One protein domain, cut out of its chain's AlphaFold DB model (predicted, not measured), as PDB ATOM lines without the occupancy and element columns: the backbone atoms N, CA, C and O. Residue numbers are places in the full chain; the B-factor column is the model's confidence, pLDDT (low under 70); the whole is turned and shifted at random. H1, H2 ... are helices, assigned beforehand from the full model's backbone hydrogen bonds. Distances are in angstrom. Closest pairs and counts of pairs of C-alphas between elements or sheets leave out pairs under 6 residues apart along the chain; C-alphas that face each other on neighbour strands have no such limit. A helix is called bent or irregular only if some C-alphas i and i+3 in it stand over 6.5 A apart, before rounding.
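This is residues 15 to 92 of the 508 residues of an uncharacterized protein of Diploscapter pachys (UniProt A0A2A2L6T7). The longest helix, H4, is one leg of an open, three-sided frame; H3 is the crossbar, and H1 and H2, packed on each other, make the thicker leg at the other end of H3. Residues 79 to 92, of which 79 to 91 belong to H4, stick out free, with an empty space between them and the H1 and H2 leg. The printed part has 78 residues with four named helices, in the order H1, H2, H3, H4, and no named strand; the class is all helix. The whole is loose, with a radius of gyration of the C-alphas of 14.6 A and spans of 37 by 31 by 18 A.

H4, residues 74 to 91, measures 25.3 A from first to last C-alpha, from (-13.728, 16.759, 32.861) to (3.948, 9.312, 16.403). H3 is residues 56 to 71 and measures 22.2 A. H2, residues 40 to 53, measures 19.0 A. H1, residues 15 to 31, begins with C-alpha 15 at (-3.017, 28.588, 39.395) and measures 19.3 A. H1 is irregular, with C-alphas 21 and 24 standing 7.5 A apart, and has a kink of 61 degrees near residue 22.

H4 touches no helix. H4 and H3 are close but not clearly touching; their closest C-alphas, those of Leu 69 and Phe 75, are 5.2 A apart, and their lines are about perpendicular at 79 degrees. H3 touches H1 with residues 59 to 66 alone, and H1 touches H3 with residues 15 to 18 alone. The closest C-alphas of these two helices are those of Trp 18 and Trp 62, 6.3 A apart; they run opposite ways at a steep tilt of 42 degrees. H2 touches H1 with residues 45 to 50 alone, the closest C-alphas being those of Phe 27 and Leu 46, 6.4 A apart. The lines of H1 and H2 are about perpendicular, at 79 degrees. H2 and H3 are only just apart, their closest C-alphas being 8.1 A from each other. H4 is apart from H1 and from H2. In H2, H3 and H4 every O i to N i+4 pair is within hydrogen-bond range; in H1, 11 of 13 are.

The C-alphas of Glu 56 and Thr 92 are the two farthest apart, at 42.8 A. Without residues 79 to 92 the body spans 35 by 25 by 18 A. The printed part has no cut. The links from H2 to H3 and from H3 to H4 are tight, with 2 residues each, and the link from H1 to H2 is short, with 8; no link is long. The mean pLDDT of the printed part is 77.7, and it is under 70 at residues 37 to 41, 79 to 80, 82 to 83 and 86 to 92.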
ATOM      1  N   TYR A  15      -4.190  27.990  40.039       81.88
ATOM      2  CA  TYR A  15      -3.017  28.588  39.395       81.88
ATOM      3  C   TYR A  15      -2.649  27.886  38.083       81.88
ATOM      4  O   TYR A  15      -2.467  28.541  37.063       81.88
ATOM      5  N   GLY A  16      -2.584  26.554  38.073       80.25
ATOM      6  CA  GLY A  16      -2.256  25.764  36.889       80.25
ATOM      7  C   GLY A  16      -3.303  25.908  35.786       80.25
ATOM      8  O   GLY A  16      -2.952  26.021  34.610       80.25
ATOM      9  N   LEU A  17      -4.590  25.982  36.152       82.12
ATOM     10  CA  LEU A  17      -5.671  26.220  35.195       82.12
ATOM     11  C   LEU A  17      -5.574  27.623  34.578       82.12
ATOM     12  O   LEU A  17      -5.635  27.770  33.353       82.12
ATOM     13  N   TRP A  18      -5.364  28.642  35.418       89.38
ATOM     14  CA  TRP A  18      -5.151  30.018  34.977       89.38
ATOM     15  C   TRP A  18      -3.916  30.138  34.089       89.38
ATOM     16  O   TRP A  18      -3.992  30.741  33.021       89.38
ATOM     17  N   LEU A  19      -2.797  29.527  34.477       85.00
ATOM     18  CA  LEU A  19      -1.553  29.531  33.719       85.00
ATOM     19  C   LEU A  19      -1.779  29.007  32.300       85.00
ATOM     20  O   LEU A  19      -1.432  29.679  31.325       85.00
ATOM     21  N   MET A  20      -2.407  27.836  32.177       77.38
ATOM     22  CA  MET A  20      -2.666  27.207  30.883       77.38
ATOM     23  C   MET A  20      -3.612  28.015  29.994       77.38
ATOM     24  O   MET A  20      -3.390  28.069  28.786       77.38
ATOM     25  N   ARG A  21      -4.665  28.614  30.565       81.56
ATOM     26  CA  ARG A  21      -5.725  29.282  29.790       81.56
ATOM     27  C   ARG A  21      -5.464  30.771  29.552       81.56
ATOM     28  O   ARG A  21      -5.937  31.314  28.558       81.56
ATOM     29  N   ARG A  22      -4.722  31.441  30.439       83.94
ATOM     30  CA  ARG A  22      -4.581  32.907  30.431       83.94
ATOM     31  C   ARG A  22      -3.181  33.408  30.794       83.94
ATOM     32  O   ARG A  22      -2.673  34.297  30.112       83.94
ATOM     33  N   GLY A  23      -2.530  32.823  31.799       83.06
ATOM     34  CA  GLY A  23      -1.255  33.302  32.345       83.06
ATOM     35  C   GLY A  23      -0.127  33.386  31.312       83.06
ATOM     36  O   GLY A  23       0.561  34.403  31.250       83.06
ATOM     37  N   ARG A  24       0.015  32.392  30.419       82.44
ATOM     38  CA  ARG A  24       1.048  32.418  29.355       82.44
ATOM     39  C   ARG A  24       0.868  33.580  28.370       82.44
ATOM     40  O   ARG A  24       1.854  34.167  27.928       82.44
ATOM     41  N   ASN A  25      -0.376  33.936  28.055       82.50
ATOM     42  CA  ASN A  25      -0.679  35.043  27.144       82.50
ATOM     43  C   ASN A  25      -0.426  36.396  27.811       82.50
ATOM     44  O   ASN A  25       0.144  37.283  27.178       82.50
ATOM     45  N   ILE A  26      -0.784  36.538  29.091       84.62
ATOM     46  CA  ILE A  26      -0.478  37.742  29.877       84.62
ATOM     47  C   ILE A  26       1.040  37.933  29.972       84.62
ATOM     48  O   ILE A  26       1.547  39.026  29.725       84.62
ATOM     49  N   PHE A  27       1.773  36.853  30.245       84.81
ATOM     50  CA  PHE A  27       3.231  36.862  30.299       84.81
ATOM     51  C   PHE A  27       3.858  37.346  28.985       84.81
ATOM     52  O   PHE A  27       4.691  38.253  28.990       84.81
ATOM     53  N   TYR A  28       3.410  36.802  27.849       75.81
ATOM     54  CA  TYR A  28       3.887  37.230  26.534       75.81
ATOM     55  C   TYR A  28       3.514  38.683  26.223       75.81
ATOM     56  O   TYR A  28       4.343  39.449  25.735       75.81
ATOM     57  N   ALA A  29       2.284  39.097  26.529       81.50
ATOM     58  CA  ALA A  29       1.838  40.465  26.297       81.50
ATOM     59  C   ALA A  29       2.693  41.482  27.068       81.50
ATOM     60  O   ALA A  29       3.021  42.533  26.504       81.50
ATOM     61  N   LYS A  30       3.078  41.136  28.305       80.81
ATOM     62  CA  LYS A  30       3.815  41.993  29.236       80.81
ATOM     63  C   LYS A  30       5.318  42.030  28.975       80.81
ATOM     64  O   LYS A  30       5.899  43.108  28.948       80.81
ATOM     65  N   PHE A  31       5.943  40.876  28.759       80.12
ATOM     66  CA  PHE A  31       7.402  40.778  28.653       80.12
ATOM     67  C   PHE A  31       7.907  40.592  27.218       80.12
ATOM     68  O   PHE A  31       9.112  40.559  27.003       80.12
ATOM     69  N   LYS A  32       6.999  40.455  26.238       76.06
ATOM     70  CA  LYS A  32       7.299  40.200  24.814       76.06
ATOM     71  C   LYS A  32       8.181  38.970  24.562       76.06
ATOM     72  O   LYS A  32       8.756  38.821  23.490       76.06
ATOM     73  N   ILE A  33       8.224  38.052  25.526       75.12
ATOM     74  CA  ILE A  33       8.959  36.787  25.474       75.12
ATOM     75  C   ILE A  33       8.006  35.637  25.794       75.12
ATOM     76  O   ILE A  33       7.063  35.787  26.577       75.12
ATOM     77  N   ARG A  34       8.205  34.481  25.150       70.12
ATOM     78  CA  ARG A  34       7.378  33.299  25.423       70.12
ATOM     79  C   ARG A  34       7.718  32.748  26.803       70.12
ATOM     80  O   ARG A  34       8.885  32.652  27.165       70.12
ATOM     81  N   TYR A  35       6.682  32.389  27.556       76.56
ATOM     82  CA  TYR A  35       6.854  31.695  28.825       76.56
ATOM     83  C   TYR A  35       7.482  30.322  28.572       76.56
ATOM     84  O   TYR A  35       6.988  29.572  27.731       76.56
ATOM     85  N   GLU A  36       8.532  30.009  29.323       74.44
ATOM     86  CA  GLU A  36       9.233  28.729  29.272       74.44
ATOM     87  C   GLU A  36       9.292  28.231  30.708       74.44
ATOM     88  O   GLU A  36       9.770  28.938  31.595       74.44
ATOM     89  N   GLU A  37       8.721  27.055  30.944       67.44
ATOM     90  CA  GLU A  37       8.527  26.524  32.292       67.44
ATOM     91  C   GLU A  37       9.857  26.163  32.953       67.44
ATOM     92  O   GLU A  37       9.978  26.310  34.157       67.44
ATOM     93  N   ASP A  38      10.883  25.825  32.173       58.34
ATOM     94  CA  ASP A  38      12.219  25.471  32.672       58.34
ATOM     95  C   ASP A  38      13.069  26.695  33.072       58.34
ATOM     96  O   ASP A  38      14.192  26.558  33.561       58.34
ATOM     97  N   LEU A  39      12.567  27.916  32.839       58.66
ATOM     98  CA  LEU A  39      13.253  29.156  33.194       58.66
ATOM     99  C   LEU A  39      12.698  29.713  34.507       58.66
ATOM    100  O   LEU A  39      11.613  30.294  34.548       58.66
ATOM    101  N   TRP A  40      13.494  29.612  35.573       59.53
ATOM    102  CA  TRP A  40      13.176  30.144  36.905       59.53
ATOM    103  C   TRP A  40      12.687  31.601  36.879       59.53
ATOM    104  O   TRP A  40      11.702  31.956  37.524       59.53
ATOM    105  N   GLU A  41      13.324  32.462  36.085       67.94
ATOM    106  CA  GLU A  41      12.908  33.861  35.966       67.94
ATOM    107  C   GLU A  41      11.507  34.020  35.373       67.94
ATOM    108  O   GLU A  41      10.770  34.931  35.756       67.94
ATOM    109  N   HIS A  42      11.137  33.147  34.433       79.06
ATOM    110  CA  HIS A  42       9.811  33.155  33.830       79.06
ATOM    111  C   HIS A  42       8.780  32.700  34.858       79.06
ATOM    112  O   HIS A  42       7.767  33.376  35.033       79.06
ATOM    113  N   GLN A  43       9.072  31.626  35.597       76.56
ATOM    114  CA  GLN A  43       8.237  31.164  36.705       76.56
ATOM    115  C   GLN A  43       8.038  32.266  37.758       76.56
ATOM    116  O   GLN A  43       6.907  32.541  38.148       76.56
ATOM    117  N   LYS A  44       9.106  32.971  38.153       77.44
ATOM    118  CA  LYS A  44       9.052  34.061  39.141       77.44
ATOM    119  C   LYS A  44       8.236  35.259  38.652       77.44
ATOM    120  O   LYS A  44       7.369  35.745  39.372       77.44
ATOM    121  N   LYS A  45       8.474  35.730  37.423       79.81
ATOM    122  CA  LYS A  45       7.723  36.843  36.807       79.81
ATOM    123  C   LYS A  45       6.233  36.516  36.661       79.81
ATOM    124  O   LYS A  45       5.385  37.372  36.888       79.81
ATOM    125  N   LEU A  46       5.911  35.278  36.302       83.19
ATOM    126  CA  LEU A  46       4.541  34.800  36.161       83.19
ATOM    127  C   LEU A  46       3.846  34.604  37.518       83.19
ATOM    128  O   LEU A  46       2.683  34.972  37.669       83.19
ATOM    129  N   SER A  47       4.569  34.072  38.504       81.50
ATOM    130  CA  SER A  47       4.108  33.958  39.888       81.50
ATOM    131  C   SER A  47       3.810  35.341  40.467       81.50
ATOM    132  O   SER A  47       2.752  35.547  41.052       81.50
ATOM    133  N   LYS A  48       4.658  36.337  40.183       83.75
ATOM    134  CA  LYS A  48       4.409  37.738  40.540       83.75
ATOM    135  C   LYS A  48       3.104  38.268  39.940       83.75
ATOM    136  O   LYS A  48       2.289  38.818  40.670       83.75
ATOM    137  N   ILE A  49       2.866  38.037  38.643       85.94
ATOM    138  CA  ILE A  49       1.592  38.408  38.000       85.94
ATOM    139  C   ILE A  49       0.422  37.747  38.731       85.94
ATOM    140  O   ILE A  49      -0.553  38.415  39.058       85.94
ATOM    141  N   TRP A  50       0.512  36.445  39.009       87.56
ATOM    142  CA  TRP A  50      -0.547  35.740  39.719       87.56
ATOM    143  C   TRP A  50      -0.787  36.331  41.102       87.56
ATOM    144  O   TRP A  50      -1.919  36.663  41.413       87.56
ATOM    145  N   HIS A  51       0.241  36.491  41.929       81.94
ATOM    146  CA  HIS A  51       0.063  36.901  43.316       81.94
ATOM    147  C   HIS A  51      -0.294  38.378  43.477       81.94
ATOM    148  O   HIS A  51      -1.136  38.682  44.319       81.94
ATOM    149  N   GLU A  52       0.284  39.262  42.667       84.06
ATOM    150  CA  GLU A  52       0.200  40.711  42.873       84.06
ATOM    151  C   GLU A  52      -0.768  41.415  41.914       84.06
ATOM    152  O   GLU A  52      -1.294  42.471  42.256       84.06
ATOM    153  N   GLU A  53      -1.017  40.863  40.724       85.62
ATOM    154  CA  GLU A  53      -1.785  41.555  39.674       85.62
ATOM    155  C   GLU A  53      -3.140  40.906  39.387       85.62
ATOM    156  O   GLU A  53      -4.068  41.585  38.946       85.62
ATOM    157  N   VAL A  54      -3.283  39.602  39.636       87.19
ATOM    158  CA  VAL A  54      -4.583  38.928  39.562       87.19
ATOM    159  C   VAL A  54      -5.319  39.151  40.879       87.19
ATOM    160  O   VAL A  54      -4.814  38.813  41.951       87.19
ATOM    161  N   SER A  55      -6.527  39.712  40.807       88.94
ATOM    162  CA  SER A  55      -7.338  39.970  41.999       88.94
ATOM    163  C   SER A  55      -7.735  38.668  42.702       88.94
ATOM    164  O   SER A  55      -7.885  37.623  42.065       88.94
ATOM    165  N   GLU A  56      -7.951  38.714  44.021       86.19
ATOM    166  CA  GLU A  56      -8.406  37.528  44.767       86.19
ATOM    167  C   GLU A  56      -9.762  37.009  44.273       86.19
ATOM    168  O   GLU A  56      -9.951  35.797  44.205       86.19
ATOM    169  N   GLU A  57     -10.669  37.885  43.830       88.44
ATOM    170  CA  GLU A  57     -11.924  37.457  43.195       88.44
ATOM    171  C   GLU A  57     -11.680  36.643  41.920       88.44
ATOM    172  O   GLU A  57     -12.368  35.655  41.658       88.44
ATOM    173  N   GLU A  58     -10.702  37.037  41.103       85.50
ATOM    174  CA  GLU A  58     -10.354  36.297  39.897       85.50
ATOM    175  C   GLU A  58      -9.639  34.982  40.238       85.50
ATOM    176  O   GLU A  58      -9.973  33.944  39.664       85.50
ATOM    177  N   LYS A  59      -8.728  34.979  41.218       88.00
ATOM    178  CA  LYS A  59      -8.103  33.745  41.718       88.00
ATOM    179  C   LYS A  59      -9.147  32.765  42.238       88.00
ATOM    180  O   LYS A  59      -9.058  31.578  41.929       88.00
ATOM    181  N   GLU A  60     -10.148  33.242  42.973       89.94
ATOM    182  CA  GLU A  60     -11.201  32.388  43.516       89.94
ATOM    183  C   GLU A  60     -12.098  31.813  42.417       89.94
ATOM    184  O   GLU A  60     -12.434  30.632  42.477       89.94
ATOM    185  N   LYS A  61     -12.378  32.566  41.341       91.88
ATOM    186  CA  LYS A  61     -13.040  32.020  40.140       91.88
ATOM    187  C   LYS A  61     -12.247  30.857  39.536       91.88
ATOM    188  O   LYS A  61     -12.828  29.825  39.205       91.88
ATOM    189  N   TRP A  62     -10.923  30.978  39.438       90.12
ATOM    190  CA  TRP A  62     -10.067  29.903  38.920       90.12
ATOM    191  C   TRP A  62      -9.946  28.712  39.878       90.12
ATOM    192  O   TRP A  62      -9.911  27.568  39.423       90.12
ATOM    193  N   ARG A  63      -9.913  28.945  41.198       88.31
ATOM    194  CA  ARG A  63      -9.950  27.875  42.211       88.31
ATOM    195  C   ARG A  63     -11.292  27.135  42.185       88.31
ATOM    196  O   ARG A  63     -11.296  25.908  42.211       88.31
ATOM    197  N   ALA A  64     -12.410  27.854  42.076       87.12
ATOM    198  CA  ALA A  64     -13.749  27.281  41.971       87.12
ATOM    199  C   ALA A  64     -13.924  26.458  40.687       87.12
ATOM    200  O   ALA A  64     -14.399  25.328  40.749       87.12
ATOM    201  N   GLU A  65     -13.453  26.966  39.546       84.94
ATOM    202  CA  GLU A  65     -13.496  26.227  38.282       84.94
ATOM    203  C   GLU A  65     -12.588  24.986  38.311       84.94
ATOM    204  O   GLU A  65     -12.973  23.928  37.819       84.94
ATOM    205  N   ALA A  66     -11.412  25.059  38.947       84.44
ATOM    206  CA  ALA A  66     -10.555  23.888  39.144       84.44
ATOM    207  C   ALA A  66     -11.221  22.824  40.038       84.44
ATOM    208  O   ALA A  66     -11.117  21.634  39.739       84.44
ATOM    209  N   ARG A  67     -11.937  23.229  41.101       84.94
ATOM    210  CA  ARG A  67     -12.739  22.311  41.932       84.94
ATOM    211  C   ARG A  67     -13.840  21.645  41.106       84.94
ATOM    212  O   ARG A  67     -13.856  20.418  41.031       84.94
ATOM    213  N   ARG A  68     -14.642  22.429  40.375       89.00
ATOM    214  CA  ARG A  68     -15.706  21.921  39.491       89.00
ATOM    215  C   ARG A  68     -15.177  20.910  38.468       89.00
ATOM    216  O   ARG A  68     -15.751  19.839  38.321       89.00
ATOM    217  N   LEU A  69     -14.070  21.226  37.788       79.62
ATOM    218  CA  LEU A  69     -13.459  20.372  36.758       79.62
ATOM    219  C   LEU A  69     -12.839  19.078  37.312       79.62
ATOM    220  O   LEU A  69     -12.751  18.076  36.597       79.62
ATOM    221  N   ASN A  70     -12.377  19.099  38.565       79.44
ATOM    222  CA  ASN A  70     -11.896  17.904  39.254       79.44
ATOM    223  C   ASN A  70     -13.060  17.008  39.698       79.44
ATOM    224  O   ASN A  70     -12.951  15.789  39.587       79.44
ATOM    225  N   GLU A  71     -14.150  17.603  40.185       80.81
ATOM    226  CA  GLU A  71     -15.356  16.900  40.639       80.81
ATOM    227  C   GLU A  71     -16.146  16.293  39.473       80.81
ATOM    228  O   GLU A  71     -16.578  15.147  39.558       80.81
ATOM    229  N   SER A  72     -16.266  17.008  38.349       78.19
ATOM    230  CA  SER A  72     -16.916  16.508  37.129       78.19
ATOM    231  C   SER A  72     -16.080  15.469  36.371       78.19
ATOM    232  O   SER A  72     -16.575  14.823  35.450       78.19
ATOM    233  N   GLY A  73     -14.793  15.323  36.712       73.38
ATOM    234  CA  GLY A  73     -13.844  14.473  35.990       73.38
ATOM    235  C   GLY A  73     -13.459  14.994  34.596       73.38
ATOM    236  O   GLY A  73     -12.624  14.375  33.930       73.38
ATOM    237  N   GLU A  74     -13.999  16.139  34.164       74.94
ATOM    238  CA  GLU A  74     -13.728  16.759  32.861       74.94
ATOM    239  C   GLU A  74     -12.243  17.079  32.685       74.94
ATOM    240  O   GLU A  74     -11.695  16.845  31.610       74.94
ATOM    241  N   PHE A  75     -11.551  17.518  33.746       71.06
ATOM    242  CA  PHE A  75     -10.110  17.781  33.675       71.06
ATOM    243  C   PHE A  75      -9.310  16.524  33.334       71.06
ATOM    244  O   PHE A  75      -8.369  16.562  32.541       71.06
ATOM    245  N   LYS A  76      -9.697  15.387  33.921       70.56
ATOM    246  CA  LYS A  76      -9.049  14.099  33.672       70.56
ATOM    247  C   LYS A  76      -9.312  13.634  32.241       70.56
ATOM    248  O   LYS A  76      -8.382  13.176  31.584       70.56
ATOM    249  N   ALA A  77     -10.540  13.791  31.746       72.31
ATOM    250  CA  ALA A  77     -10.890  13.475  30.362       72.31
ATOM    251  C   ALA A  77     -10.142  14.374  29.356       72.31
ATOM    252  O   ALA A  77      -9.604  13.881  28.365       72.31
ATOM    253  N   GLU A  78     -10.038  15.676  29.630       71.44
ATOM    254  CA  GLU A  78      -9.322  16.642  28.789       71.44
ATOM    255  C   GLU A  78      -7.803  16.398  28.801       71.44
ATOM    256  O   GLU A  78      -7.157  16.450  27.752       71.44
ATOM    257  N   ALA A  79      -7.229  16.047  29.958       66.75
ATOM    258  CA  ALA A  79      -5.821  15.679  30.091       66.75
ATOM    259  C   ALA A  79      -5.482  14.388  29.329       66.75
ATOM    260  O   ALA A  79      -4.472  14.354  28.626       66.75
ATOM    261  N   ILE A  80      -6.339  13.362  29.411       68.75
ATOM    262  CA  ILE A  80      -6.188  12.115  28.643       68.75
ATOM    263  C   ILE A  80      -6.248  12.416  27.143       68.75
ATOM    264  O   ILE A  80      -5.328  12.058  26.415       68.75
ATOM    265  N   LYS A  81      -7.255  13.172  26.688       73.75
ATOM    266  CA  LYS A  81      -7.421  13.534  25.272       73.75
ATOM    267  C   LYS A  81      -6.252  14.372  24.736       73.75
ATOM    268  O   LYS A  81      -5.860  14.243  23.577       73.75
ATOM    269  N   ARG A  82      -5.671  15.241  25.572       66.19
ATOM    270  CA  ARG A  82      -4.481  16.036  25.237       66.19
ATOM    271  C   ARG A  82      -3.222  15.181  25.153       66.19
ATOM    272  O   ARG A  82      -2.406  15.413  24.266       66.19
ATOM    273  N   ASP A  83      -3.062  14.220  26.057       64.12
ATOM    274  CA  ASP A  83      -1.932  13.294  26.036       64.12
ATOM    275  C   ASP A  83      -2.023  12.336  24.840       64.12
ATOM    276  O   ASP A  83      -1.039  12.149  24.133       64.12
ATOM    277  N   GLU A  84      -3.215  11.831  24.523       71.25
ATOM    278  CA  GLU A  84      -3.486  11.056  23.306       71.25
ATOM    279  C   GLU A  84      -3.184  11.863  22.039       71.25
ATOM    280  O   GLU A  84      -2.484  11.370  21.155       71.25
ATOM    281  N   ARG A  85      -3.616  13.132  21.971       71.31
ATOM    282  CA  ARG A  85      -3.254  14.030  20.864       71.31
ATOM    283  C   ARG A  85      -1.740  14.241  20.783       71.31
ATOM    284  O   ARG A  85      -1.187  14.148  19.695       71.31
ATOM    285  N   ARG A  86      -1.055  14.483  21.907       63.91
ATOM    286  CA  ARG A  86       0.406  14.678  21.949       63.91
ATOM    287  C   ARG A  86       1.152  13.427  21.488       63.91
ATOM    288  O   ARG A  86       2.112  13.546  20.736       63.91
ATOM    289  N   ARG A  87       0.720  12.241  21.921       67.38
ATOM    290  CA  ARG A  87       1.274  10.955  21.473       67.38
ATOM    291  C   ARG A  87       1.012  10.727  19.988       67.38
ATOM    292  O   ARG A  87       1.923  10.292  19.300       67.38
ATOM    293  N   GLY A  88      -0.173  11.083  19.489       67.44
ATOM    294  CA  GLY A  88      -0.492  11.056  18.060       67.44
ATOM    295  C   GLY A  88       0.405  11.986  17.240       67.44
ATOM    296  O   GLY A  88       1.014  11.550  16.272       67.44
ATOM    297  N   GLU A  89       0.572  13.238  17.674       64.94
ATOM    298  CA  GLU A  89       1.465  14.215  17.033       64.94
ATOM    299  C   GLU A  89       2.943  13.798  17.086       64.94
ATOM    300  O   GLU A  89       3.697  14.103  16.165       64.94
ATOM    301  N   LEU A  90       3.379  13.128  18.159       58.19
ATOM    302  CA  LEU A  90       4.734  12.579  18.285       58.19
ATOM    303  C   LEU A  90       4.933  11.328  17.425       58.19
ATOM    304  O   LEU A  90       6.018  11.148  16.889       58.19
ATOM    305  N   ALA A  91       3.903  10.496  17.260       60.81
ATOM    306  CA  ALA A  91       3.948   9.312  16.403       60.81
ATOM    307  C   ALA A  91       4.020   9.666  14.907       60.81
ATOM    308  O   ALA A  91       4.526   8.876  14.118       60.81
ATOM    309  N   THR A  92       3.535  10.851  14.518       62.12
ATOM    310  CA  THR A  92       3.610  11.362  13.138       62.12
ATOM    311  C   THR A  92       4.885  12.147  12.822       62.12
ATOM    312  O   THR A  92       5.091  12.491  11.663       62.12
TER     313      THR A  92